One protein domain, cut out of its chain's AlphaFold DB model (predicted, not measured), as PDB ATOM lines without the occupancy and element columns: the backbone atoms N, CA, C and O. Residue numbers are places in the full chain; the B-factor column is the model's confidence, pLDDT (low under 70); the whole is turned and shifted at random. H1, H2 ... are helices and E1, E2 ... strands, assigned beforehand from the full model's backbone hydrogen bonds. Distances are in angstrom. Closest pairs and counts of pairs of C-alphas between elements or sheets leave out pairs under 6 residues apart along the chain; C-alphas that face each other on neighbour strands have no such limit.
ATOM      1  N   ASP A   4      19.691  63.953   9.926       75.25
ATOM      2  CA  ASP A   4      18.588  63.886   8.973       75.25
ATOM      3  C   ASP A   4      18.980  62.959   7.805       75.25
ATOM      4  O   ASP A   4      20.163  62.740   7.529       75.25
ATOM      5  N   ILE A   5      17.998  62.377   7.121       67.75
ATOM      6  CA  ILE A   5      18.220  61.440   6.012       67.75
ATOM      7  C   ILE A   5      19.036  62.116   4.898       67.75
ATOM      8  O   ILE A   5      19.940  61.491   4.344       67.75
ATOM      9  N   GLY A   6      18.768  63.396   4.612       70.94
ATOM     10  CA  GLY A   6      19.521  64.176   3.624       70.94
ATOM     11  C   GLY A   6      20.986  64.411   4.011       70.94
ATOM     12  O   GLY A   6      21.874  64.294   3.161       70.94
ATOM     13  N   ASP A   7      21.251  64.659   5.296       81.69
ATOM     14  CA  ASP A   7      22.612  64.830   5.818       81.69
ATOM     15  C   ASP A   7      23.399  63.521   5.718       81.69
ATOM     16  O   ASP A   7      24.533  63.510   5.239       81.69
ATOM     17  N   PHE A   8      22.768  62.399   6.085       84.75
ATOM     18  CA  PHE A   8      23.386  61.079   5.986       84.75
ATOM     19  C   PHE A   8      23.756  60.715   4.544       84.75
ATOM     20  O   PHE A   8      24.854  60.215   4.298       84.75
ATOM     21  N   GLU A   9      22.856  60.931   3.579       87.12
ATOM     22  CA  GLU A   9      23.135  60.577   2.185       87.12
ATOM     23  C   GLU A   9      24.278  61.394   1.593       87.12
ATOM     24  O   GLU A   9      25.146  60.847   0.908       87.12
ATOM     25  N   THR A  10      24.296  62.689   1.898       89.19
ATOM     26  CA  THR A  10      25.358  63.594   1.463       89.19
ATOM     27  C   THR A  10      26.696  63.180   2.073       89.19
ATOM     28  O   THR A  10      27.679  63.018   1.350       89.19
ATOM     29  N   GLU A  11      26.731  62.926   3.383       92.69
ATOM     30  CA  GLU A  11      27.938  62.486   4.086       92.69
ATOM     31  C   GLU A  11      28.451  61.142   3.550       92.69
ATOM     32  O   GLU A  11      29.640  61.007   3.252       92.69
ATOM     33  N   ASN A  12      27.562  60.166   3.336       95.62
ATOM     34  CA  ASN A  12      27.927  58.860   2.792       95.62
ATOM     35  C   ASN A  12      28.628  58.974   1.429       95.62
ATOM     36  O   ASN A  12      29.658  58.333   1.209       95.62
ATOM     37  N   LEU A  13      28.094  59.798   0.523       95.56
ATOM     38  CA  LEU A  13      28.663  59.984  -0.812       95.56
ATOM     39  C   LEU A  13      29.984  60.761  -0.792       95.56
ATOM     40  O   LEU A  13      30.894  60.409  -1.543       95.56
ATOM     41  N   VAL A  14      30.131  61.754   0.089       95.75
ATOM     42  CA  VAL A  14      31.403  62.479   0.276       95.75
ATOM     43  C   VAL A  14      32.496  61.534   0.775       95.75
ATOM     44  O   VAL A  14      33.600  61.500   0.230       95.75
ATOM     45  N   VAL A  15      32.192  60.711   1.782       96.88
ATOM     46  CA  VAL A  15      33.134  59.717   2.315       96.88
ATOM     47  C   VAL A  15      33.474  58.658   1.260       96.88
ATOM     48  O   VAL A  15      34.631  58.243   1.149       96.88
ATOM     49  N   TRP A  16      32.498  58.241   0.451       97.62
ATOM     50  CA  TRP A  16      32.712  57.322  -0.667       97.62
ATOM     51  C   TRP A  16      33.666  57.887  -1.713       97.62
ATOM     52  O   TRP A  16      34.621  57.215  -2.110       97.62
ATOM     53  N   GLU A  17      33.451  59.136  -2.119       96.75
ATOM     54  CA  GLU A  17      34.331  59.829  -3.050       96.75
ATOM     55  C   GLU A  17      35.756  59.944  -2.500       96.75
ATOM     56  O   GLU A  17      36.709  59.584  -3.196       96.75
ATOM     57  N   ASN A  18      35.909  60.362  -1.242       96.75
ATOM     58  CA  ASN A  18      37.215  60.450  -0.590       96.75
ATOM     59  C   ASN A  18      37.915  59.087  -0.547       96.75
ATOM     60  O   ASN A  18      39.088  58.982  -0.900       96.75
ATOM     61  N   THR A  19      37.180  58.020  -0.223       97.56
ATOM     62  CA  THR A  19      37.713  56.652  -0.215       97.56
ATOM     63  C   THR A  19      38.221  56.234  -1.600       97.56
ATOM     64  O   THR A  19      39.303  55.656  -1.711       97.56
ATOM     65  N   ILE A  20      37.490  56.550  -2.676       97.62
ATOM     66  CA  ILE A  20      37.933  56.282  -4.054       97.62
ATOM     67  C   ILE A  20      39.170  57.117  -4.409       97.62
ATOM     68  O   ILE A  20      40.099  56.594  -5.024       97.62
ATOM     69  N   ARG A  21      39.213  58.394  -4.018       96.56
ATOM     70  CA  ARG A  21      40.360  59.282  -4.277       96.56
ATOM     71  C   ARG A  21      41.618  58.828  -3.547       96.56
ATOM     72  O   ARG A  21      42.704  58.922  -4.104       96.56
ATOM     73  N   GLU A  22      41.488  58.268  -2.354       96.88
ATOM     74  CA  GLU A  22      42.614  57.663  -1.639       96.88
ATOM     75  C   GLU A  22      43.127  56.389  -2.324       96.88
ATOM     76  O   GLU A  22      44.332  56.139  -2.336       96.88
ATOM     77  N   LEU A  23      42.237  55.595  -2.930       96.94
ATOM     78  CA  LEU A  23      42.629  54.434  -3.737       96.94
ATOM     79  C   LEU A  23      43.300  54.836  -5.061       96.94
ATOM     80  O   LEU A  23      44.151  54.102  -5.564       96.94
ATOM     81  N   PHE A  24      42.926  55.988  -5.619       97.25
ATOM     82  CA  PHE A  24      43.369  56.470  -6.927       97.25
ATOM     83  C   PHE A  24      43.764  57.961  -6.881       97.25
ATOM     84  O   PHE A  24      43.055  58.807  -7.433       97.25
ATOM     85  N   PRO A  25      44.907  58.306  -6.258       95.38
ATOM     86  CA  PRO A  25      45.240  59.690  -5.902       95.38
ATOM     87  C   PRO A  25      45.563  60.606  -7.087       95.38
ATOM     88  O   PRO A  25      45.446  61.821  -6.968       95.38
ATOM     89  N   ILE A  26      45.987  60.045  -8.224       96.94
ATOM     90  CA  ILE A  26      46.368  60.827  -9.412       96.94
ATOM     91  C   ILE A  26      45.188  60.957 -10.379       96.94
ATOM     92  O   ILE A  26      44.863  62.049 -10.833       96.94
ATOM     93  N   ALA A  27      44.558  59.832 -10.715       95.88
ATOM     94  CA  ALA A  27      43.424  59.770 -11.626       95.88
ATOM     95  C   ALA A  27      42.591  58.524 -11.328       95.88
ATOM     96  O   ALA A  27      43.148  57.444 -11.122       95.88
ATOM     97  N   ILE A  28      41.265  58.665 -11.353       97.75
ATOM     98  CA  ILE A  28      40.330  57.559 -11.129       97.75
ATOM     99  C   ILE A  28      40.128  56.818 -12.459       97.75
ATOM    100  O   ILE A  28      39.595  57.406 -13.405       97.75
ATOM    101  N   PRO A  29      40.540  55.543 -12.579       97.69
ATOM    102  CA  PRO A  29      40.339  54.790 -13.806       97.69
ATOM    103  C   PRO A  29      38.870  54.374 -13.950       97.69
ATOM    104  O   PRO A  29      38.218  54.016 -12.972       97.69
ATOM    105  N   ASN A  30      38.365  54.310 -15.188       97.19
ATOM    106  CA  ASN A  30      37.015  53.794 -15.468       97.19
ATOM    107  C   ASN A  30      36.824  52.343 -14.988       97.19
ATOM    108  O   ASN A  30      35.707  51.935 -14.658       97.19
ATOM    109  N   ASN A  31      37.910  51.563 -14.972       97.56
ATOM    110  CA  ASN A  31      37.947  50.199 -14.466       97.56
ATOM    111  C   ASN A  31      39.334  49.850 -13.894       97.56
ATOM    112  O   ASN A  31      40.353  50.257 -14.448       97.56
ATOM    113  N   CYS A  32      39.368  49.071 -12.811       98.38
ATOM    114  CA  CYS A  32      40.594  48.509 -12.233       98.38
ATOM    115  C   CYS A  32      40.338  47.076 -11.748       98.38
ATOM    116  O   CYS A  32      39.239  46.780 -11.281       98.38
ATOM    117  N   LEU A  33      41.331  46.186 -11.854       98.62
ATOM    118  CA  LEU A  33      41.205  44.766 -11.507       98.62
ATOM    119  C   LEU A  33      42.288  44.344 -10.509       98.62
ATOM    120  O   LEU A  33      43.477  44.512 -10.774       98.62
ATOM    121  N   TRP A  34      41.888  43.676  -9.427       98.75
ATOM    122  CA  TRP A  34      42.793  43.014  -8.486       98.75
ATOM    123  C   TRP A  34      42.553  41.505  -8.491       98.75
ATOM    124  O   TRP A  34      41.431  41.038  -8.297       98.75
ATOM    125  N   LYS A  35      43.618  40.728  -8.716       98.00
ATOM    126  CA  LYS A  35      43.572  39.250  -8.759       98.00
ATOM    127  C   LYS A  35      44.317  38.581  -7.603       98.00
ATOM    128  O   LYS A  35      44.055  37.421  -7.302       98.00
ATOM    129  N   SER A  36      45.257  39.279  -6.966       98.12
ATOM    130  CA  SER A  36      45.971  38.766  -5.796       98.12
ATOM    131  C   SER A  36      45.079  38.841  -4.556       98.12
ATOM    132  O   SER A  36      44.377  39.826  -4.334       98.12
ATOM    133  N   ILE A  37      45.134  37.803  -3.721       97.88
ATOM    134  CA  ILE A  37      44.345  37.725  -2.483       97.88
ATOM    135  C   ILE A  37      44.648  38.900  -1.553       97.88
ATOM    136  O   ILE A  37      43.723  39.493  -1.009       97.88
ATOM    137  N   ASP A  38      45.925  39.257  -1.405       98.44
ATOM    138  CA  ASP A  38      46.336  40.339  -0.512       98.44
ATOM    139  C   ASP A  38      45.758  41.686  -0.960       98.44
ATOM    140  O   ASP A  38      45.164  42.388  -0.148       98.44
ATOM    141  N   SER A  39      45.820  42.011  -2.257       98.38
ATOM    142  CA  SER A  39      45.226  43.252  -2.765       98.38
ATOM    143  C   SER A  39      43.704  43.250  -2.634       98.38
ATOM    144  O   SER A  39      43.141  44.259  -2.224       98.38
ATOM    145  N   VAL A  40      43.029  42.127  -2.913       98.75
ATOM    146  CA  VAL A  40      41.575  42.007  -2.699       98.75
ATOM    147  C   VAL A  40      41.220  42.294  -1.238       98.75
ATOM    148  O   VAL A  40      40.338  43.107  -0.979       98.75
ATOM    149  N   ILE A  41      41.930  41.685  -0.284       98.75
ATOM    150  CA  ILE A  41      41.719  41.916   1.152       98.75
ATOM    151  C   ILE A  41      41.958  43.385   1.514       98.75
ATOM    152  O   ILE A  41      41.133  43.970   2.210       98.75
ATOM    153  N   SER A  42      43.048  43.994   1.038       98.50
ATOM    154  CA  SER A  42      43.363  45.399   1.319       98.50
ATOM    155  C   SER A  42      42.258  46.344   0.851       98.50
ATOM    156  O   SER A  42      41.857  47.224   1.610       98.50
ATOM    157  N   ILE A  43      41.728  46.146  -0.360       98.50
ATOM    158  CA  ILE A  43      40.638  46.976  -0.884       98.50
ATOM    159  C   ILE A  43      39.350  46.748  -0.089       98.50
ATOM    160  O   ILE A  43      38.731  47.713   0.344       98.50
ATOM    161  N   LEU A  44      38.965  45.495   0.168       98.44
ATOM    162  CA  LEU A  44      37.766  45.191   0.957       98.44
ATOM    163  C   LEU A  44      37.840  45.801   2.366       98.44
ATOM    164  O   LEU A  44      36.878  46.422   2.811       98.44
ATOM    165  N   ASN A  45      38.995  45.708   3.030       98.31
ATOM    166  CA  ASN A  45      39.206  46.329   4.339       98.31
ATOM    167  C   ASN A  45      39.201  47.857   4.280       98.31
ATOM    168  O   ASN A  45      38.742  48.501   5.219       98.31
ATOM    169  N   LYS A  46      39.667  48.461   3.180       97.88
ATOM    170  CA  LYS A  46      39.554  49.909   2.995       97.88
ATOM    171  C   LYS A  46      38.085  50.341   2.950       97.88
ATOM    172  O   LYS A  46      37.710  51.269   3.659       97.88
ATOM    173  N   LEU A  47      37.251  49.623   2.198       97.25
ATOM    174  CA  LEU A  47      35.811  49.899   2.074       97.25
ATOM    175  C   LEU A  47      35.022  49.639   3.364       97.25
ATOM    176  O   LEU A  47      33.947  50.208   3.552       97.25
ATOM    177  N   SER A  48      35.532  48.771   4.237       96.38
ATOM    178  CA  SER A  48      34.909  48.440   5.520       96.38
ATOM    179  C   SER A  48      35.458  49.234   6.701       96.38
ATOM    180  O   SER A  48      34.958  49.084   7.808       96.38
ATOM    181  N   SER A  49      36.506  50.037   6.490       93.62
ATOM    182  CA  SER A  49      37.145  50.819   7.557       93.62
ATOM    183  C   SER A  49      36.303  52.002   8.034       93.62
ATOM    184  O   SER A  49      36.614  52.586   9.069       93.62
ATOM    185  N   VAL A  50      35.249  52.343   7.289       90.38
ATOM    186  CA  VAL A  50      34.338  53.432   7.621       90.38
ATOM    187  C   VAL A  50      32.934  52.883   7.825       90.38
ATOM    188  O   VAL A  50      32.358  52.240   6.939       90.38
ATOM    189  N   ASP A  51      32.380  53.161   9.001       87.06
ATOM    190  CA  ASP A  51      31.029  52.754   9.357       87.06
ATOM    191  C   ASP A  51      30.000  53.361   8.404       87.06
ATOM    192  O   ASP A  51      30.111  54.503   7.961       87.06
ATOM    193  N   ASN A  52      28.963  52.582   8.092       89.31
ATOM    194  CA  ASN A  52      27.871  52.975   7.202       89.31
ATOM    195  C   ASN A  52      28.284  53.415   5.788       89.31
ATOM    196  O   ASN A  52      27.457  53.979   5.079       89.31
ATOM    197  N   LEU A  53      29.507  53.128   5.341       94.69
ATOM    198  CA  LEU A  53      29.958  53.537   4.015       94.69
ATOM    199  C   LEU A  53      29.313  52.710   2.900       94.69
ATOM    200  O   LEU A  53      28.738  53.254   1.958       94.69
ATOM    201  N   ASN A  54      29.420  51.391   3.008       96.25
ATOM    202  CA  ASN A  54      29.125  50.472   1.920       96.25
ATOM    203  C   ASN A  54      27.861  49.642   2.181       96.25
ATOM    204  O   ASN A  54      27.459  49.442   3.327       96.25
ATOM    205  N   HIS A  55      27.291  49.110   1.105       96.31
ATOM    206  CA  HIS A  55      26.327  48.022   1.142       96.31
ATOM    207  C   HIS A  55      26.709  46.970   0.101       96.31
ATOM    208  O   HIS A  55      26.921  47.298  -1.070       96.31
ATOM    209  N   THR A  56      26.806  45.707   0.524       96.50
ATOM    210  CA  THR A  56      27.139  44.589  -0.363       96.50
ATOM    211  C   THR A  56      25.911  43.744  -0.664       96.50
ATOM    212  O   THR A  56      25.344  43.125   0.235       96.50
ATOM    213  N   LEU A  57      25.561  43.637  -1.941       96.31
ATOM    214  CA  LEU A  57      24.519  42.741  -2.433       96.31
ATOM    215  C   LEU A  57      25.106  41.364  -2.757       96.31
ATOM    216  O   LEU A  57      26.241  41.241  -3.234       96.31
ATOM    217  N   PHE A  58      24.329  40.319  -2.471       95.31
ATOM    218  CA  PHE A  58      24.782  38.931  -2.560       95.31
ATOM    219  C   PHE A  58      24.275  38.208  -3.812       95.31
ATOM    220  O   PHE A  58      23.159  38.471  -4.264       95.31
ATOM    221  N   PRO A  59      25.003  37.174  -4.280       93.94
ATOM    222  CA  PRO A  59      24.621  36.415  -5.472       93.94
ATOM    223  C   PRO A  59      23.363  35.541  -5.311       93.94
ATOM    224  O   PRO A  59      22.819  35.056  -6.293       93.94
ATOM    225  N   ALA A  60      22.878  35.336  -4.081       89.06
ATOM    226  CA  ALA A  60      21.624  34.620  -3.793       89.06
ATOM    227  C   ALA A  60      20.484  35.560  -3.351       89.06
ATOM    228  O   ALA A  60      19.469  35.092  -2.841       89.06
ATOM    229  N   GLY A  61      20.678  36.870  -3.493       89.50
ATOM    230  CA  GLY A  61      19.737  37.900  -3.074       89.50
ATOM    231  C   GLY A  61      19.997  38.392  -1.655       89.50
ATOM    232  O   GLY A  61      20.771  37.802  -0.891       89.50
ATOM    233  N   GLY A  62      19.355  39.507  -1.313       90.88
ATOM    234  CA  GLY A  62      19.653  40.230  -0.080       90.88
ATOM    235  C   GLY A  62      20.976  41.008  -0.149       90.88
ATOM    236  O   GLY A  62      21.663  41.039  -1.174       90.88
ATOM    237  N   GLY A  63      21.352  41.602   0.978       92.94
ATOM    238  CA  GLY A  63      22.618  42.307   1.133       92.94
ATOM    239  C   GLY A  63      22.882  42.700   2.581       92.94
ATOM    240  O   GLY A  63      21.959  42.786   3.390       92.94
ATOM    241  N   HIS A  64      24.153  42.905   2.913       94.56
ATOM    242  CA  HIS A  64      24.591  43.504   4.172       94.56
ATOM    243  C   HIS A  64      25.859  44.317   3.945       94.56
ATOM    244  O   HIS A  64      26.547  44.170   2.937       94.56
ATOM    245  N   ASP A  65      26.197  45.129   4.933       96.12
ATOM    246  CA  ASP A  65      27.418  45.915   4.912       96.12
ATOM    247  C   ASP A  65      28.629  45.000   5.118       96.12
ATOM    248  O   ASP A  65      28.618  44.085   5.951       96.12
ATOM    249  N   LEU A  66      29.674  45.243   4.336       97.00
ATOM    250  CA  LEU A  66      30.975  44.625   4.521       97.00
ATOM    251  C   LEU A  66      31.636  45.246   5.752       97.00
ATOM    252  O   LEU A  66      31.807  46.464   5.811       97.00
ATOM    253  N   THR A  67      32.051  44.399   6.693       97.06
ATOM    254  CA  THR A  67      32.725  44.811   7.937       97.06
ATOM    255  C   THR A  67      34.200  44.422   7.982       97.06
ATOM    256  O   THR A  67      34.930  44.871   8.860       97.06
ATOM    257  N   GLY A  68      34.661  43.607   7.034       97.69
ATOM    258  CA  GLY A  68      36.073  43.269   6.903       97.69
ATOM    259  C   GLY A  68      36.323  42.055   6.027       97.69
ATOM    260  O   GLY A  68      35.409  41.319   5.647       97.69
ATOM    261  N   ALA A  69      37.595  41.837   5.723       98.31
ATOM    262  CA  ALA A  69      38.089  40.684   5.004       98.31
ATOM    263  C   ALA A  69      39.444  40.223   5.555       98.31
ATOM    264  O   ALA A  69      40.292  41.024   5.957       98.31
ATOM    265  N   LYS A  70      39.681  38.913   5.538       98.19
ATOM    266  CA  LYS A  70      40.978  38.319   5.896       98.19
ATOM    267  C   LYS A  70      41.220  37.025   5.130       98.19
ATOM    268  O   LYS A  70      40.322  36.507   4.473       98.19
ATOM    269  N   LYS A  71      42.433  36.477   5.219       98.25
ATOM    270  CA  LYS A  71      42.728  35.144   4.677       98.25
ATOM    271  C   LYS A  71      41.894  34.089   5.408       98.25
ATOM    272  O   LYS A  71      41.752  34.158   6.626       98.25
ATOM    273  N   SER A  72      41.356  33.138   4.653       97.19
ATOM    274  CA  SER A  72      40.718  31.941   5.202       97.19
ATOM    275  C   SER A  72      41.766  30.851   5.458       97.19
ATOM    276  O   SER A  72      42.849  30.870   4.868       97.19
ATOM    277  N   SER A  73      41.426  29.886   6.311       95.62
ATOM    278  CA  SER A  73      42.139  28.611   6.447       95.62
ATOM    279  C   SER A  73      42.114  27.787   5.153       95.62
ATOM    280  O   SER A  73      43.047  27.033   4.879       95.62
ATOM    281  N   GLU A  74      41.085  27.954   4.317       96.12
ATOM    282  CA  GLU A  74      41.009  27.300   3.015       96.12
ATOM    283  C   GLU A  74      41.972  27.940   2.009       96.12
ATOM    284  O   GLU A  74      41.968  29.151   1.766       96.12
ATOM    285  N   LYS A  75      42.803  27.105   1.377       95.06
ATOM    286  CA  LYS A  75      43.840  27.567   0.450       95.06
ATOM    287  C   LYS A  75      43.243  28.377  -0.700       95.06
ATOM    288  O   LYS A  75      42.496  27.873  -1.540       95.06
ATOM    289  N   GLY A  76      43.699  29.621  -0.803       96.38
ATOM    290  CA  GLY A  76      43.292  30.538  -1.860       96.38
ATOM    291  C   GLY A  76      41.963  31.246  -1.592       96.38
ATOM    292  O   GLY A  76      41.461  31.906  -2.496       96.38
ATOM    293  N   CYS A  77      41.396  31.106  -0.393       98.00
ATOM    294  CA  CYS A  77      40.141  31.728   0.002       98.00
ATOM    295  C   CYS A  77      40.350  32.919   0.934       98.00
ATOM    296  O   CYS A  77      41.376  33.063   1.605       98.00
ATOM    297  N   ILE A  78      39.319  33.753   0.997       98.38
ATOM    298  CA  ILE A  78      39.183  34.821   1.979       98.38
ATOM    299  C   ILE A  78      37.935  34.578   2.821       98.38
ATOM    300  O   ILE A  78      36.950  34.004   2.352       98.38
ATOM    301  N   GLU A  79      37.988  35.035   4.062       97.94
ATOM    302  CA  GLU A  79      36.810  35.282   4.875       97.94
ATOM    303  C   GLU A  79      36.330  36.701   4.598       97.94
ATOM    304  O   GLU A  79      37.078  37.662   4.758       97.94
ATOM    305  N   PHE A  80      35.083  36.798   4.168       90.25
ATOM    306  CA  PHE A  80      34.327  38.008   3.905       90.25
ATOM    307  C   PHE A  80      33.316  38.180   5.047       90.25
ATOM    308  O   PHE A  80      32.440  37.330   5.238       90.25
ATOM    309  N   SER A  81      33.445  39.245   5.834       95.81
ATOM    310  CA  SER A  81      32.647  39.463   7.043       95.81
ATOM    311  C   SER A  81      31.522  40.466   6.811       95.81
ATOM    312  O   SER A  81      31.710  41.520   6.211       95.81
ATOM    313  N   THR A  82      30.346  40.130   7.329       94.25
ATOM    314  CA  THR A  82      29.210  41.045   7.490       94.25
ATOM    315  C   THR A  82      28.722  40.951   8.937       94.25
ATOM    316  O   THR A  82      29.165  40.050   9.663       94.25
ATOM    317  N   PRO A  83      27.776  41.794   9.388       92.50
ATOM    318  CA  PRO A  83      27.193  41.644  10.715       92.50
ATOM    319  C   PRO A  83      26.716  40.206  10.952       92.50
ATOM    320  O   PRO A  83      25.989  39.638  10.134       92.50
ATOM    321  N   ASN A  84      27.175  39.611  12.056       87.44
ATOM    322  CA  ASN A  84      26.792  38.279  12.537       87.44
ATOM    323  C   ASN A  84      27.045  37.104  11.570       87.44
ATOM    324  O   ASN A  84      26.505  36.016  11.776       87.44
ATOM    325  N   SER A  85      27.831  37.282  10.501       90.38
ATOM    326  CA  SER A  85      28.054  36.223   9.513       90.38
ATOM    327  C   SER A  85      29.400  36.343   8.809       90.38
ATOM    328  O   SER A  85      29.804  37.416   8.362       90.38
ATOM    329  N   VAL A  86      30.071  35.202   8.652       95.56
ATOM    330  CA  VAL A  86      31.291  35.065   7.856       95.56
ATOM    331  C   VAL A  86      30.986  34.237   6.615       95.56
ATOM    332  O   VAL A  86      30.375  33.167   6.695       95.56
ATOM    333  N   ARG A  87      31.434  34.728   5.461       96.00
ATOM    334  CA  ARG A  87      31.381  34.024   4.181       96.00
ATOM    335  C   ARG A  87      32.785  33.620   3.771       96.00
ATOM    336  O   ARG A  87      33.666  34.467   3.707       96.00
ATOM    337  N   ILE A  88      32.990  32.351   3.460       97.81
ATOM    338  CA  ILE A  88      34.242  31.873   2.880       97.81
ATOM    339  C   ILE A  88      34.055  31.840   1.370       97.81
ATOM    340  O   ILE A  88      33.141  31.181   0.862       97.81
ATOM    341  N   VAL A  89      34.900  32.580   0.659       97.62
ATOM    342  CA  VAL A  89      34.849  32.687  -0.800       97.62
ATOM    343  C   VAL A  89      36.242  32.523  -1.387       97.62
ATOM    344  O   VAL A  89      37.236  32.940  -0.792       97.62
ATOM    345  N   LYS A  90      36.334  31.946  -2.584       97.94
ATOM    346  CA  LYS A  90      37.573  31.946  -3.365       97.94
ATOM    347  C   LYS A  90      37.537  33.125  -4.337       97.94
ATOM    348  O   LYS A  90      36.779  33.049  -5.298       97.94
ATOM    349  N   PRO A  91      38.271  34.228  -4.129       98.12
ATOM    350  CA  PRO A  91      38.237  35.349  -5.062       98.12
ATOM    351  C   PRO A  91      38.820  34.933  -6.420       98.12
ATOM    352  O   PRO A  91      39.885  34.320  -6.488       98.12
ATOM    353  N   LYS A  92      38.123  35.271  -7.507       97.81
ATOM    354  CA  LYS A  92      38.652  35.188  -8.875       97.81
ATOM    355  C   LYS A  92      39.230  36.533  -9.299       97.81
ATOM    356  O   LYS A  92      40.334  36.593  -9.833       97.81
ATOM    357  N   VAL A  93      38.464  37.598  -9.075       98.44
ATOM    358  CA  VAL A  93      38.859  38.982  -9.346       98.44
ATOM    359  C   VAL A  93      37.964  39.925  -8.542       98.44
ATOM    360  O   VAL A  93      36.767  39.677  -8.396       98.44
ATOM    361  N   LEU A  94      38.553  40.994  -8.015       98.81
ATOM    362  CA  LEU A  94      37.828  42.173  -7.556       98.81
ATOM    363  C   LEU A  94      37.962  43.252  -8.626       98.81
ATOM    364  O   LEU A  94      39.071  43.553  -9.062       98.81
ATOM    365  N   GLU A  95      36.845  43.827  -9.040       98.69
ATOM    366  CA  GLU A  95      36.795  44.826 -10.100       98.69
ATOM    367  C   GLU A  95      36.221  46.125  -9.557       98.69
ATOM    368  O   GLU A  95      35.128  46.118  -9.001       98.69
ATOM    369  N   PHE A  96      36.911  47.241  -9.745       98.81
ATOM    370  CA  PHE A  96      36.346  48.570  -9.544       98.81
ATOM    371  C   PHE A  96      35.757  49.084 -10.857       98.81
ATOM    372  O   PHE A  96      36.367  48.927 -11.915       98.81
ATOM    373  N   ASN A  97      34.583  49.705 -10.795       98.62
ATOM    374  CA  ASN A  97      33.906  50.308 -11.934       98.62
ATOM    375  C   ASN A  97      33.515  51.744 -11.600       98.62
ATOM    376  O   ASN A  97      32.738  51.979 -10.678       98.62
ATOM    377  N   TYR A  98      34.039  52.682 -12.387       98.25
ATOM    378  CA  TYR A  98      33.775  54.107 -12.263       98.25
ATOM    379  C   TYR A  98      33.041  54.647 -13.492       98.25
ATOM    380  O   TYR A  98      33.264  54.196 -14.626       98.25
ATOM    381  N   PHE A  99      32.185  55.634 -13.240       97.31
ATOM    382  CA  PHE A  99      31.417  56.367 -14.234       97.31
ATOM    383  C   PHE A  99      31.663  57.864 -14.005       97.31
ATOM    384  O   PHE A  99      31.306  58.371 -12.937       97.31
ATOM    385  N   PRO A 100      32.293  58.575 -14.958       93.75
ATOM    386  CA  PRO A 100      32.553  60.005 -14.821       93.75
ATOM    387  C   PRO A 100      31.282  60.784 -14.472       93.75
ATOM    388  O   PRO A 100      30.211  60.508 -15.016       93.75
ATOM    389  N   ASN A 101      31.403  61.733 -13.542       92.00
ATOM    390  CA  ASN A 101      30.305  62.552 -13.003       92.00
ATOM    391  C   ASN A 101      29.181  61.771 -12.285       92.00
ATOM    392  O   ASN A 101      28.194  62.370 -11.883       92.00
ATOM    393  N   ASN A 102      29.328  60.455 -12.093       96.19
ATOM    394  CA  ASN A 102      28.313  59.569 -11.511       96.19
ATOM    395  C   ASN A 102      28.942  58.669 -10.430       96.19
ATOM    396  O   ASN A 102      28.808  57.445 -10.440       96.19
ATOM    397  N   ILE A 103      29.694  59.267  -9.500       95.38
ATOM    398  CA  ILE A 103      30.471  58.524  -8.492       95.38
ATOM    399  C   ILE A 103      29.601  57.735  -7.502       95.38
ATOM    400  O   ILE A 103      30.015  56.687  -7.009       95.38
ATOM    401  N   ASN A 104      28.369  58.186  -7.272       96.00
ATOM    402  CA  ASN A 104      27.337  57.485  -6.503       96.00
ATOM    403  C   ASN A 104      26.889  56.152  -7.141       96.00
ATOM    404  O   ASN A 104      26.273  55.323  -6.467       96.00
ATOM    405  N   TRP A 105      27.221  55.923  -8.415       97.75
ATOM    406  CA  TRP A 105      27.030  54.658  -9.130       97.75
ATOM    407  C   TRP A 105      28.310  53.829  -9.262       97.75
ATOM    408  O   TRP A 105      28.264  52.722  -9.798       97.75
ATOM    409  N   ALA A 106      29.456  54.338  -8.799       98.25
ATOM    410  CA  ALA A 106      30.688  53.564  -8.792       98.25
ATOM    411  C   ALA A 106      30.557  52.368  -7.840       98.25
ATOM    412  O   ALA A 106      29.966  52.478  -6.764       98.25
ATOM    413  N   TYR A 107      31.117  51.225  -8.232       98.69
ATOM    414  CA  TYR A 107      30.979  49.988  -7.468       98.69
ATOM    415  C   TYR A 107      32.203  49.097  -7.553       98.69
ATOM    416  O   TYR A 107      32.997  49.162  -8.496       98.69
ATOM    417  N   PHE A 108      32.305  48.203  -6.575       98.75
ATOM    418  CA  PHE A 108      33.236  47.086  -6.600       98.75
ATOM    419  C   PHE A 108      32.471  45.792  -6.854       98.75
ATOM    420  O   PHE A 108      31.417  45.569  -6.265       98.75
ATOM    421  N   ARG A 109      32.986  44.922  -7.721       98.62
ATOM    422  CA  ARG A 109      32.412  43.608  -8.020       98.62
ATOM    423  C   ARG A 109      33.420  42.522  -7.687       98.62
ATOM    424  O   ARG A 109      34.467  42.440  -8.320       98.62
ATOM    425  N   LEU A 110      33.105  41.690  -6.702       98.56
ATOM    426  CA  LEU A 110      33.908  40.529  -6.338       98.56
ATOM    427  C   LEU A 110      33.335  39.295  -7.029       98.56
ATOM    428  O   LEU A 110      32.332  38.739  -6.583       98.56
ATOM    429  N   GLU A 111      33.976  38.859  -8.107       98.19
ATOM    430  CA  GLU A 111      33.663  37.580  -8.738       98.19
ATOM    431  C   GLU A 111      34.396  36.457  -8.006       98.19
ATOM    432  O   GLU A 111      35.605  36.534  -7.762       98.19
ATOM    433  N   THR A 112      33.670  35.394  -7.667       97.06
ATOM    434  CA  THR A 112      34.241  34.228  -6.991       97.06
ATOM    435  C   THR A 112      34.552  33.102  -7.973       97.06
ATOM    436  O   THR A 112      33.890  32.909  -8.993       97.06
ATOM    437  N   ALA A 113      35.603  32.355  -7.665       93.75
ATOM    438  CA  ALA A 113      35.925  31.087  -8.283       93.75
ATOM    439  C   ALA A 113      35.199  29.940  -7.563       93.75
ATOM    440  O   ALA A 113      34.754  30.072  -6.426       93.75
ATOM    441  N   GLY A 114      35.159  28.788  -8.234       87.81
ATOM    442  CA  GLY A 114      34.571  27.550  -7.731       87.81
ATOM    443  C   GLY A 114      35.128  27.091  -6.378       87.81
ATOM    444  O   GLY A 114      36.340  26.881  -6.268       87.81
ATOM    445  N   LEU A 115      34.252  26.830  -5.404       92.31
ATOM    446  CA  LEU A 115      34.528  25.940  -4.267       92.31
ATOM    447  C   LEU A 115      33.704  24.662  -4.374       92.31
ATOM    448  O   LEU A 115      32.565  24.681  -4.835       92.31
ATOM    449  N   ARG A 173      30.145  29.693  -5.796       94.38
ATOM    450  CA  ARG A 173      30.173  30.577  -6.955       94.38
ATOM    451  C   ARG A 173      29.372  31.840  -6.668       94.38
ATOM    452  O   ARG A 173      28.659  31.935  -5.666       94.38
ATOM    453  N   GLY A 174      29.466  32.762  -7.612       95.56
ATOM    454  CA  GLY A 174      28.670  33.971  -7.671       95.56
ATOM    455  C   GLY A 174      29.510  35.237  -7.571       95.56
ATOM    456  O   GLY A 174      30.725  35.197  -7.354       95.56
ATOM    457  N   SER A 175      28.847  36.366  -7.746       97.44
ATOM    458  CA  SER A 175      29.430  37.696  -7.782       97.44
ATOM    459  C   SER A 175      28.758  38.566  -6.736       97.44
ATOM    460  O   SER A 175      27.538  38.610  -6.659       97.44
ATOM    461  N   PHE A 176      29.559  39.257  -5.943       97.69
ATOM    462  CA  PHE A 176      29.094  40.242  -4.976       97.69
ATOM    463  C   PHE A 176      29.299  41.625  -5.570       97.69
ATOM    464  O   PHE A 176      30.306  41.847  -6.247       97.69
ATOM    465  N   VAL A 177      28.389  42.557  -5.302       98.19
ATOM    466  CA  VAL A 177      28.557  43.959  -5.705       98.19
ATOM    467  C   VAL A 177      28.453  44.869  -4.494       98.19
ATOM    468  O   VAL A 177      27.573  44.690  -3.658       98.19
ATOM    469  N   ILE A 178      29.378  45.815  -4.392       98.31
ATOM    470  CA  ILE A 178      29.554  46.715  -3.258       98.31
ATOM    471  C   ILE A 178      29.397  48.139  -3.777       98.31
ATOM    472  O   ILE A 178      30.196  48.595  -4.598       98.31
ATOM    473  N   PHE A 179      28.373  48.819  -3.286       98.19
ATOM    474  CA  PHE A 179      28.046  50.207  -3.608       98.19
ATOM    475  C   PHE A 179      28.129  51.063  -2.336       98.19
ATOM    476  O   PHE A 179      28.064  50.500  -1.237       98.19
ATOM    477  N   PRO A 180      28.214  52.402  -2.434       97.38
ATOM    478  CA  PRO A 180      27.933  53.247  -1.278       97.38
ATOM    479  C   PRO A 180      26.485  53.025  -0.828       97.38
ATOM    480  O   PRO A 180      25.609  52.786  -1.665       97.38
ATOM    481  N   LYS A 181      26.202  53.099   0.476       95.19
ATOM    482  CA  LYS A 181      24.837  52.896   1.001       95.19
ATOM    483  C   LYS A 181      23.809  53.768   0.286       95.19
ATOM    484  O   LYS A 181      22.748  53.275  -0.085       95.19
ATOM    485  N   SER A 182      24.169  55.017   0.018       94.56
ATOM    486  CA  SER A 182      23.308  56.014  -0.617       94.56
ATOM    487  C   SER A 182      23.267  55.925  -2.145       94.56
ATOM    488  O   SER A 182      22.669  56.783  -2.795       94.56
ATOM    489  N   SER A 183      23.862  54.884  -2.740       95.50
ATOM    490  CA  SER A 183      23.769  54.639  -4.179       95.50
ATOM    491  C   SER A 183      22.311  54.491  -4.628       95.50
ATOM    492  O   SER A 183      21.573  53.707  -4.018       95.50
ATOM    493  N   PRO A 184      21.896  55.129  -5.739       93.12
ATOM    494  CA  PRO A 184      20.564  54.906  -6.297       93.12
ATOM    495  C   PRO A 184      20.288  53.427  -6.613       93.12
ATOM    496  O   PRO A 184      19.149  52.974  -6.511       93.12
ATOM    497  N   TYR A 185      21.333  52.639  -6.900       92.88
ATOM    498  CA  TYR A 185      21.210  51.198  -7.117       92.88
ATOM    499  C   TYR A 185      20.638  50.447  -5.903       92.88
ATOM    500  O   TYR A 185      19.813  49.545  -6.062       92.88
ATOM    501  N   ASN A 186      21.038  50.839  -4.688       88.00
ATOM    502  CA  ASN A 186      20.575  50.225  -3.441       88.00
ATOM    503  C   ASN A 186      19.170  50.695  -3.035       88.00
ATOM    504  O   ASN A 186      18.482  49.981  -2.309       88.00
ATOM    505  N   LYS A 187      18.741  51.877  -3.503       83.69
ATOM    506  CA  LYS A 187      17.406  52.437  -3.230       83.69
ATOM    507  C   LYS A 187      16.295  51.700  -3.981       83.69
ATOM    508  O   LYS A 187      15.152  51.675  -3.534       83.69
ATOM    509  N   ASN A 188      16.617  51.071  -5.108       81.31
ATOM    510  CA  ASN A 188      15.668  50.245  -5.840       81.31
ATOM    511  C   ASN A 188      15.591  48.840  -5.223       81.31
ATOM    512  O   ASN A 188      16.412  47.982  -5.528       81.31
ATOM    513  N   HIS A 189      14.568  48.565  -4.410       74.69
ATOM    514  CA  HIS A 189      14.385  47.254  -3.768       74.69
ATOM    515  C   HIS A 189      14.384  46.062  -4.744       74.69
ATOM    516  O   HIS A 189      14.740  44.952  -4.347       74.69
ATOM    517  N   ALA A 190      14.043  46.266  -6.021       69.00
ATOM    518  CA  ALA A 190      14.069  45.201  -7.019       69.00
ATOM    519  C   ALA A 190      15.490  44.680  -7.311       69.00
ATOM    520  O   ALA A 190      15.631  43.578  -7.832       69.00
ATOM    521  N   THR A 191      16.553  45.424  -6.979       74.00
ATOM    522  CA  THR A 191      17.952  45.023  -7.237       74.00
ATOM    523  C   THR A 191      18.473  43.951  -6.274       74.00
ATOM    524  O   THR A 191      19.507  43.329  -6.531       74.00
ATOM    525  N   TYR A 192      17.717  43.656  -5.210       80.88
ATOM    526  CA  TYR A 192      18.007  42.596  -4.240       80.88
ATOM    527  C   TYR A 192      17.639  41.191  -4.753       80.88
ATOM    528  O   TYR A 192      17.824  40.206  -4.038       80.88
ATOM    529  N   ASP A 193      17.176  41.084  -6.003       85.31
ATOM    530  CA  ASP A 193      16.882  39.842  -6.736       85.31
ATOM    531  C   ASP A 193      18.129  39.102  -7.267       85.31
ATOM    532  O   ASP A 193      18.011  38.105  -7.986       85.31
ATOM    533  N   ALA A 194      19.323  39.605  -6.935       91.44
ATOM    534  CA  ALA A 194      20.621  39.114  -7.397       91.44
ATOM    535  C   ALA A 194      20.840  39.166  -8.915       91.44
ATOM    536  O   ALA A 194      21.669  38.429  -9.453       91.44
ATOM    537  N   ARG A 195      20.153  40.058  -9.643       92.69
ATOM    538  CA  ARG A 195      20.346  40.223 -11.099       92.69
ATOM    539  C   ARG A 195      21.804  40.423 -11.517       92.69
ATOM    540  O   ARG A 195      22.185  39.983 -12.598       92.69
ATOM    541  N   HIS A 196      22.612  41.049 -10.662       93.75
ATOM    542  CA  HIS A 196      24.037  41.272 -10.899       93.75
ATOM    543  C   HIS A 196      24.821  39.962 -11.062       93.75
ATOM    544  O   HIS A 196      25.794  39.928 -11.812       93.75
ATOM    545  N   ASP A 197      24.388  38.877 -10.416       95.31
ATOM    546  CA  ASP A 197      25.032  37.565 -10.513       95.31
ATOM    547  C   ASP A 197      24.695  36.833 -11.818       95.31
ATOM    548  O   ASP A 197      25.496  36.069 -12.355       95.31
ATOM    549  N   ARG A 198      23.530  37.135 -12.402       93.69
ATOM    550  CA  ARG A 198      23.106  36.611 -13.714       93.69
ATOM    551  C   ARG A 198      23.854  37.272 -14.876       93.69
ATOM    552  O   ARG A 198      23.689  36.877 -16.032       93.69
ATOM    553  N   MET A 199      24.660  38.293 -14.587       95.56
ATOM    554  CA  MET A 199      25.419  39.071 -15.556       95.56
ATOM    555  C   MET A 199      26.921  38.911 -15.315       95.56
ATOM    556  O   MET A 199      27.417  38.946 -14.190       95.56
ATOM    557  N   ASN A 200      27.678  38.787 -16.405       95.88
ATOM    558  CA  ASN A 200      29.126  38.957 -16.333       95.88
ATOM    559  C   ASN A 200      29.484  40.441 -16.134       95.88
ATOM    560  O   ASN A 200      28.633  41.316 -16.302       95.88
ATOM    561  N   SER A 201      30.753  40.712 -15.825       96.00
ATOM    562  CA  SER A 201      31.284  42.066 -15.607       96.00
ATOM    563  C   SER A 201      30.823  43.084 -16.664       96.00
ATOM    564  O   SER A 201      30.181  44.081 -16.334       96.00
ATOM    565  N   LYS A 202      31.044  42.785 -17.953       97.25
ATOM    566  CA  LYS A 202      30.678  43.678 -19.062       97.25
ATOM    567  C   LYS A 202      29.175  43.964 -19.109       97.25
ATOM    568  O   LYS A 202      28.782  45.121 -19.218       97.25
ATOM    569  N   LYS A 203      28.338  42.923 -19.029       98.06
ATOM    570  CA  LYS A 203      26.874  43.069 -19.064       98.06
ATOM    571  C   LYS A 203      26.363  43.859 -17.863       98.06
ATOM    572  O   LYS A 203      25.485  44.696 -18.031       98.06
ATOM    573  N   PHE A 204      26.921  43.618 -16.677       97.94
ATOM    574  CA  PHE A 204      26.513  44.336 -15.476       97.94
ATOM    575  C   PHE A 204      26.900  45.815 -15.548       97.94
ATOM    576  O   PHE A 204      26.070  46.670 -15.260       97.94
ATOM    577  N   ARG A 205      28.106  46.140 -16.033       98.00
ATOM    578  CA  ARG A 205      28.501  47.531 -16.289       98.00
ATOM    579  C   ARG A 205      27.545  48.232 -17.256       98.00
ATOM    580  O   ARG A 205      27.052  49.300 -16.922       98.00
ATOM    581  N   GLN A 206      27.241  47.612 -18.397       97.94
ATOM    582  CA  GLN A 206      26.297  48.162 -19.380       97.94
ATOM    583  C   GLN A 206      24.895  48.363 -18.798       97.94
ATOM    584  O   GLN A 206      24.195  49.305 -19.151       97.94
ATOM    585  N   TYR A 207      24.468  47.463 -17.915       97.06
ATOM    586  CA  TYR A 207      23.207  47.604 -17.205       97.06
ATOM    587  C   TYR A 207      23.217  48.820 -16.263       97.06
ATOM    588  O   TYR A 207      22.268  49.595 -16.289       97.06
ATOM    589  N   ILE A 208      24.300  49.047 -15.513       97.56
ATOM    590  CA  ILE A 208      24.443  50.249 -14.677       97.56
ATOM    591  C   ILE A 208      24.483  51.526 -15.527       97.56
ATOM    592  O   ILE A 208      23.831  52.499 -15.168       97.56
ATOM    593  N   GLU A 209      25.160  51.522 -16.680       97.25
ATOM    594  CA  GLU A 209      25.167  52.663 -17.615       97.25
ATOM    595  C   GLU A 209      23.750  53.039 -18.068       97.25
ATOM    596  O   GLU A 209      23.414  54.220 -18.104       97.25
ATOM    597  N   LYS A 210      22.890  52.048 -18.343       96.12
ATOM    598  CA  LYS A 210      21.475  52.294 -18.659       96.12
ATOM    599  C   LYS A 210      20.709  52.876 -17.476       96.12
ATOM    600  O   LYS A 210      20.005  53.859 -17.656       96.12
ATOM    601  N   CYS A 211      20.891  52.322 -16.277       95.31
ATOM    602  CA  CYS A 211      20.248  52.856 -15.075       95.31
ATOM    603  C   CYS A 211      20.665  54.302 -14.775       95.31
ATOM    604  O   CYS A 211      19.850  55.071 -14.285       95.31
ATOM    605  N   ILE A 212      21.913  54.682 -15.072       95.81
ATOM    606  CA  ILE A 212      22.383  56.068 -14.940       95.81
ATOM    607  C   ILE A 212      21.643  56.991 -15.911       95.81
ATOM    608  O   ILE A 212      21.242  58.079 -15.514       95.81
ATOM    609  N   ILE A 213      21.471  56.573 -17.170       95.00
ATOM    610  CA  ILE A 213      20.738  57.354 -18.178       95.00
ATOM    611  C   ILE A 213      19.288  57.544 -17.725       95.00
ATOM    612  O   ILE A 213      18.856  58.679 -17.586       95.00
ATOM    613  N   GLU A 214      18.595  56.452 -17.391       92.69
ATOM    614  CA  GLU A 214      17.195  56.465 -16.934       92.69
ATOM    615  C   GLU A 214      16.979  57.282 -15.649       92.69
ATOM    616  O   GLU A 214      15.890  57.787 -15.418       92.69
ATOM    617  N   PHE A 215      17.990  57.388 -14.782       90.38
ATOM    618  CA  PHE A 215      17.903  58.163 -13.540       90.38
ATOM    619  C   PHE A 215      18.098  59.672 -13.750       90.38
ATOM    620  O   PHE A 215      17.671  60.459 -12.910       90.38
TER     621      PHE A 215
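Overview. This is residues 4 to 115 and 173 to 215 of the 217 residues of an uncharacterized protein of Candidatus Atribacteria bacterium RBG_16_35_8 (UniProt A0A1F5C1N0). A strongly twisted sheet of seven strands curls round helix H2, with the long strand E5 bending sharply at residue 90: E4, which has E3 on its other side, pairs with E5 before the bend, over residues 85 to 89, and E6 and E1 pair with it from the bend on, over residues 90 to 97 and 94 to 97. H1 grazes the sheet mainly at E7, while H5 grazes it on the side away from H2, and the short H3 and H4 lie beyond E2 and E7. The printed part has 155 residues, with five named helices and seven named strands in the order H1 E1 H2 E2 E3 E4 E5 E6 E7 H3 H4 H5. The class is mixed, helices and strands, and the sheet is branched and antiparallel. The whole is compact and rounded, with a radius of gyration of the C-alphas of 14.6 A and spans of 42 by 32 by 29 A.

Along the chain. H1, residues 5 to 23, begins with C-alpha 5 at (18.220, 61.440, 6.012) and is 27.2 A long. E1 is residues 31 to 34, and H2, residues 37 to 48, is 16.4 A long. E2 is residues 54 to 57, E3 68 to 71 and E4 78 to 82. E5, residues 85 to 97, is 26.3 A long and bends by 94 degrees at residue 90, where the C-alpha is at (37.573, 31.946, -3.365). E6, residues 107 to 113, is 19.6 A long, and E7, residues 175 to 180, is 16.9 A long. H3 is residues 184 to 187 and H4 189 to 193. H5, residues 201 to 215, is 21.0 A long and ends with C-alpha 215 at (17.903, 58.163, -13.540).

Arrangement. E3, E4, E5 and E6 form a meander, each strand the antiparallel neighbour of the one before, with N 79 and O 70 at 2.8 A, N 80 and O 87 at 2.8 A, and N 95 and O 109 at 2.8 A. E1 and E6 lie on opposite sides of E5, with N 34 and O 94 at 2.8 A. E7 is antiparallel to E6, with N 110 and O 176 at 2.8 A, and to E2, with N 55 and O 179 at 2.8 A. H2 is on the sheet; its closest C-alphas to E3 are those of Asn 45 and Gly 68, 5.1 A apart. H1 and H2 are close but not clearly touching, the C-alphas of Thr 19 and Leu 47 being 7.4 A apart. H3 grazes the sheet and is near H5, whereas H4 is not on the sheet. Every O i to N i+4 pair is within hydrogen-bond range in H1, H2 and H5; H4 has 0 of 1, but 2 of 2 O i to N i+3 pairs, and H3 is too short for an i+4 pair.

Size, cuts and confidence. The C-alphas of Asp 4 and Lys 75, the two farthest apart, are 45.0 A from each other. Residues 116 to 172 are not printed, and C-alphas 115 and 173 are 6.9 A apart across the cut. Of the links that are printed whole, none is long. The mean pLDDT of the printed part is 94.4, with residues 5 and 190 under 70.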